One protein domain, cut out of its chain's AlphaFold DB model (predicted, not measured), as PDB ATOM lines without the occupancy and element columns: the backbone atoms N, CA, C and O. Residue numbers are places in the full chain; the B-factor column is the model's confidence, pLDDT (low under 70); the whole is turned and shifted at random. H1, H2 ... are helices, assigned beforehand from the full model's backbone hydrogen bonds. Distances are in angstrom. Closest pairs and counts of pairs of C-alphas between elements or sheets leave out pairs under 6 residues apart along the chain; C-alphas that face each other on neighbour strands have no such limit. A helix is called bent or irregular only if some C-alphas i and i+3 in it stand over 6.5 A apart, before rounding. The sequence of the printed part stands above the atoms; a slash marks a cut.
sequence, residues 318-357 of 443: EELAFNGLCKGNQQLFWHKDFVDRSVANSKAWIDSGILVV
ATOM      1  N   GLU A 318      38.072  38.513  22.248       87.75
ATOM      2  CA  GLU A 318      39.267  38.199  23.028       87.75
ATOM      3  C   GLU A 318      38.912  37.471  24.321       87.75
ATOM      4  O   GLU A 318      39.544  36.467  24.647       87.75
ATOM      5  N   GLU A 319      37.885  37.940  25.036       89.12
ATOM      6  CA  GLU A 319      37.408  37.287  26.251       89.12
ATOM      7  C   GLU A 319      36.828  35.903  25.940       89.12
ATOM      8  O   GLU A 319      37.150  34.932  26.627       89.12
ATOM      9  N   LEU A 320      36.022  35.780  24.877       90.50
ATOM     10  CA  LEU A 320      35.477  34.491  24.458       90.50
ATOM     11  C   LEU A 320      36.596  33.497  24.112       90.50
ATOM     12  O   LEU A 320      36.564  32.357  24.579       90.50
ATOM     13  N   ALA A 321      37.588  33.933  23.334       89.62
ATOM     14  CA  ALA A 321      38.724  33.114  22.927       89.62
ATOM     15  C   ALA A 321      39.598  32.719  24.127       89.62
ATOM     16  O   ALA A 321      39.919  31.543  24.287       89.62
ATOM     17  N   PHE A 322      39.936  33.669  25.004       89.94
ATOM     18  CA  PHE A 322      40.722  33.406  26.211       89.94
ATOM     19  C   PHE A 322      40.018  32.402  27.128       89.94
ATOM     20  O   PHE A 322      40.608  31.397  27.524       89.94
ATOM     21  N   ASN A 323      38.728  32.612  27.395       88.12
ATOM     22  CA  ASN A 323      37.938  31.696  28.210       88.12
ATOM     23  C   ASN A 323      37.811  30.317  27.552       88.12
ATOM     24  O   ASN A 323      37.863  29.306  28.247       88.12
ATOM     25  N   GLY A 324      37.675  30.255  26.226       87.06
ATOM     26  CA  GLY A 324      37.678  29.002  25.472       87.06
ATOM     27  C   GLY A 324      38.963  28.193  25.665       87.06
ATOM     28  O   GLY A 324      38.899  26.980  25.857       87.06
ATOM     29  N   LEU A 325      40.116  28.867  25.698       85.25
ATOM     30  CA  LEU A 325      41.421  28.246  25.939       85.25
ATOM     31  C   LEU A 325      41.643  27.829  27.400       85.25
ATOM     32  O   LEU A 325      42.318  26.837  27.648       85.25
ATOM     33  N   CYS A 326      41.110  28.587  28.360       82.12
ATOM     34  CA  CYS A 326      41.367  28.377  29.789       82.12
ATOM     35  C   CYS A 326      40.384  27.430  30.493       82.12
ATOM     36  O   CYS A 326      40.597  27.099  31.662       82.12
ATOM     37  N   LYS A 327      39.297  27.006  29.840       68.19
ATOM     38  CA  LYS A 327      38.374  26.015  30.413       68.19
ATOM     39  C   LYS A 327      39.082  24.671  30.627       68.19
ATOM     40  O   LYS A 327      39.969  24.301  29.869       68.19
ATOM     41  N   GLY A 328      38.652  23.927  31.655       61.22
ATOM     42  CA  GLY A 328      39.211  22.607  31.992       61.22
ATOM     43  C   GLY A 328      39.170  21.594  30.839       61.22
ATOM     44  O   GLY A 328      40.032  20.728  30.784       61.22
ATOM     45  N   ASN A 329      38.228  21.778  29.905       63.19
ATOM     46  CA  ASN A 329      38.254  21.226  28.550       63.19
ATOM     47  C   ASN A 329      38.246  22.406  27.570       63.19
ATOM     48  O   ASN A 329      37.453  23.340  27.750       63.19
ATOM     49  N   GLN A 330      39.102  22.377  26.552       72.81
ATOM     50  CA  GLN A 330      39.256  23.485  25.614       72.81
ATOM     51  C   GLN A 330      37.977  23.638  24.775       72.81
ATOM     52  O   GLN A 330      37.572  22.713  24.072       72.81
ATOM     53  N   GLN A 331      37.331  24.808  24.824       81.81
ATOM     54  CA  GLN A 331      36.178  25.116  23.974       81.81
ATOM     55  C   GLN A 331      36.618  26.023  22.828       81.81
ATOM     56  O   GLN A 331      36.864  27.208  23.034       81.81
ATOM     57  N   LEU A 332      36.687  25.461  21.621       81.19
ATOM     58  CA  LEU A 332      37.058  26.177  20.393       81.19
ATOM     59  C   LEU A 332      35.882  26.382  19.430       81.19
ATOM     60  O   LEU A 332      36.037  27.012  18.386       81.19
ATOM     61  N   PHE A 333      34.708  25.850  19.781       81.94
ATOM     62  CA  PHE A 333      33.511  25.873  18.952       81.94
ATOM     63  C   PHE A 333      32.316  26.385  19.742       81.94
ATOM     64  O   PHE A 333      32.120  26.079  20.925       81.94
ATOM     65  N   TRP A 334      31.491  27.157  19.046       86.56
ATOM     66  CA  TRP A 334      30.264  27.726  19.573       86.56
ATOM     67  C   TRP A 334      29.187  27.659  18.503       86.56
ATOM     68  O   TRP A 334      29.467  27.815  17.314       86.56
ATOM     69  N   HIS A 335      27.940  27.471  18.931       86.25
ATOM     70  CA  HIS A 335      26.807  27.640  18.033       86.25
ATOM     71  C   HIS A 335      26.795  29.064  17.482       86.25
ATOM     72  O   HIS A 335      26.933  30.026  18.245       86.25
ATOM     73  N   LYS A 336      26.568  29.192  16.172       86.88
ATOM     74  CA  LYS A 336      26.507  30.492  15.496       86.88
ATOM     75  C   LYS A 336      25.524  31.436  16.192       86.88
ATOM     76  O   LYS A 336      25.877  32.564  16.505       86.88
ATOM     77  N   ASP A 337      24.352  30.929  16.558       87.81
ATOM     78  CA  ASP A 337      23.323  31.696  17.258       87.81
ATOM     79  C   ASP A 337      23.772  32.238  18.623       87.81
ATOM     80  O   ASP A 337      23.321  33.298  19.055       87.81
ATOM     81  N   PHE A 338      24.633  31.509  19.339       90.12
ATOM     82  CA  PHE A 338      25.214  32.001  20.588       90.12
ATOM     83  C   PHE A 338      26.181  33.150  20.301       90.12
ATOM     84  O   PHE A 338      26.068  34.207  20.915       90.12
ATOM     85  N   VAL A 339      27.084  32.965  19.335       90.06
ATOM     86  CA  VAL A 339      28.067  33.985  18.944       90.06
ATOM     87  C   VAL A 339      27.366  35.257  18.472       90.06
ATOM     88  O   VAL A 339      27.685  36.343  18.947       90.06
ATOM     89  N   ASP A 340      26.351  35.125  17.620       88.38
ATOM     90  CA  ASP A 340      25.572  36.249  17.100       88.38
ATOM     91  C   ASP A 340      24.864  37.039  18.213       88.38
ATOM     92  O   ASP A 340      24.728  38.257  18.116       88.38
ATOM     93  N   ARG A 341      24.417  36.367  19.286       88.12
ATOM     94  CA  ARG A 341      23.706  37.005  20.407       88.12
ATOM     95  C   ARG A 341      24.614  37.570  21.493       88.12
ATOM     96  O   ARG A 341      24.164  38.462  22.215       88.12
ATOM     97  N   SER A 342      25.808  37.007  21.662       87.56
ATOM     98  CA  SER A 342      26.651  37.228  22.842       87.56
ATOM     99  C   SER A 342      27.980  37.914  22.540       87.56
ATOM    100  O   SER A 342      28.567  38.462  23.468       87.56
ATOM    101  N   VAL A 343      28.451  37.916  21.289       88.56
ATOM    102  CA  VAL A 343      29.750  38.491  20.912       88.56
ATOM    103  C   VAL A 343      29.567  39.811  20.176       88.56
ATOM    104  O   VAL A 343      28.880  39.877  19.154       88.56
ATOM    105  N   ALA A 344      30.223  40.862  20.669       85.88
ATOM    106  CA  ALA A 344      30.236  42.161  20.003       85.88
ATOM    107  C   ALA A 344      30.899  42.067  18.614       85.88
ATOM    108  O   ALA A 344      31.939  41.423  18.454       85.88
ATOM    109  N   ASN A 345      30.312  42.727  17.611       83.75
ATOM    110  CA  ASN A 345      30.813  42.764  16.230       83.75
ATOM    111  C   ASN A 345      31.000  41.378  15.573       83.75
ATOM    112  O   ASN A 345      31.786  41.243  14.635       83.75
ATOM    113  N   SER A 346      30.263  40.351  16.022       85.94
ATOM    114  CA  SER A 346      30.318  38.968  15.506       85.94
ATOM    115  C   SER A 346      30.322  38.884  13.976       85.94
ATOM    116  O   SER A 346      31.148  38.181  13.400       85.94
ATOM    117  N   LYS A 347      29.467  39.665  13.306       84.38
ATOM    118  CA  LYS A 347      29.420  39.734  11.841       84.38
ATOM    119  C   LYS A 347      30.731  40.231  11.226       84.38
ATOM    120  O   LYS A 347      31.213  39.609  10.294       84.38
ATOM    121  N   ALA A 348      31.336  41.295  11.754       83.56
ATOM    122  CA  ALA A 348      32.614  41.804  11.247       83.56
ATOM    123  C   ALA A 348      33.754  40.791  11.456       83.56
ATOM    124  O   ALA A 348      34.624  40.630  10.598       83.56
ATOM    125  N   TRP A 349      33.725  40.046  12.564       84.94
ATOM    126  CA  TRP A 349      34.669  38.956  12.810       84.94
ATOM    127  C   TRP A 349      34.495  37.786  11.832       84.94
ATOM    128  O   TRP A 349      35.490  37.203  11.405       84.94
ATOM    129  N   ILE A 350      33.258  37.468  11.441       83.44
ATOM    130  CA  ILE A 350      32.956  36.448  10.424       83.44
ATOM    131  C   ILE A 350      33.338  36.939   9.020       83.44
ATOM    132  O   ILE A 350      33.979  36.217   8.256       83.44
ATOM    133  N   ASP A 351      33.005  38.187   8.695       79.94
ATOM    134  CA  ASP A 351      33.276  38.803   7.395       79.94
ATOM    135  C   ASP A 351      34.783  39.026   7.177       79.94
ATOM    136  O   ASP A 351      35.257  38.916   6.052       79.94
ATOM    137  N   SER A 352      35.563  39.284   8.236       77.06
ATOM    138  CA  SER A 352      37.041  39.265   8.195       77.06
ATOM    139  C   SER A 352      37.624  37.842   8.194       77.06
ATOM    140  O   SER A 352      38.796  37.638   7.872       77.06
ATOM    141  N   GLY A 353      36.794  36.865   8.569       76.56
ATOM    142  CA  GLY A 353      37.076  35.445   8.766       76.56
ATOM    143  C   GLY A 353      38.017  35.110   9.923       76.56
ATOM    144  O   GLY A 353      38.524  33.995  10.000       76.56
ATOM    145  N   ILE A 354      38.229  36.049  10.850       82.81
ATOM    146  CA  ILE A 354      38.816  35.734  12.161       82.81
ATOM    147  C   ILE A 354      37.935  34.704  12.888       82.81
ATOM    148  O   ILE A 354      38.453  33.791  13.530       82.81
ATOM    149  N   LEU A 355      36.611  34.817  12.741       84.69
ATOM    150  CA  LEU A 355      35.665  33.749  13.049       84.69
ATOM    151  C   LEU A 355      35.263  33.023  11.766       84.69
ATOM    152  O   LEU A 355      34.907  33.647  10.770       84.69
ATOM    153  N   VAL A 356      35.265  31.695  11.808       82.38
ATOM    154  CA  VAL A 356      34.877  30.857  10.671       82.38
ATOM    155  C   VAL A 356      33.597  30.109  11.015       82.38
ATOM    156  O   VAL A 356      33.497  29.480  12.067       82.38
ATOM    157  N   VAL A 357      32.618  30.167  10.114       80.88
ATOM    158  CA  VAL A 357      31.386  29.379  10.213       80.88
ATOM    159  C   VAL A 357      31.591  28.069   9.456       80.88
ATOM    160  O   VAL A 357      31.799  28.077   8.244       80.88
TER     161      VAL A 357
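This is residues 318 to 357 of the 443 residues of the protein "Putative NACHT, LRR and PYD domains-containing protein 10-like" of Stichopus japonicus (UniProt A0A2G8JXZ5). Three short helices are strung along an elongated piece without forming a bundle: H1 lies toward one end, while H2 and H3 make a steep pair toward the other. At the far end of H1 residues 325 to 330, of which 325 and 326 belong to H1, stick out; there the backbone turns, folds back and runs stretched out to H2, and after H3 a tail without a named element, residues 352 to 357, folds back from the helix. The printed part has 40 residues, with three named helices in the order H1, H2, H3 and no named strand, and its class is all helix, with 22 of the 40 residues in helices. It is compact by its radius of gyration of the C-alphas, 10.2 A, though its outline is elongated, spanning 30 by 17 by 16 A.

Start at residues 318 to 326, which are H1, the longest helix by residues; it touches no helix. Go on to residues 336 to 342, which are H2; H1 and H2 are apart, with no C-alpha of the one within 8 A of the other. Next come residues 346 to 351, which are H3, and H1 and H3 are apart too. H2 and H3 only just touch, and only at the corner by their link, with 3 pairs of C-alphas within 8 A; look at the closest, the C-alphas of Asp 340 and Ser 346, 5.7 A apart. Their lines stand at a steep tilt of 47 degrees and they run opposite ways, with their centres 11.1 A apart. In H1, H2 and H3, every pair of O i and N i+4 is within hydrogen-bond range.

Find C-alpha 318 at (39.267, 38.199, 23.028); from there H1 runs 12.1 A to C-alpha 326 at (41.367, 28.377, 29.789). H2 begins at C-alpha 336, at (26.507, 30.492, 15.496), and spans 10.0 A to Ser 342. H3 begins at Ser 346 and covers 8.6 A, ending at C-alpha 351, at (33.276, 38.803, 7.395). No helix is bent or irregular.

The two C-alphas farthest apart are those of Gly 328 and Asp 351, at 30.0 A, while the first and last printed C-alphas, of Glu 318 and Val 357, are 17.4 A apart. The printed part has no cut. Residues 327 to 335 make a short link from H1 to H2, and residues 343 to 345 make a tight link from H2 to H3; no link is long. Look for residues 325 to 330, which stand free. The mean pLDDT of the printed part is 83.4, and residues 327 to 329 are under 70, where the model's confidence is low.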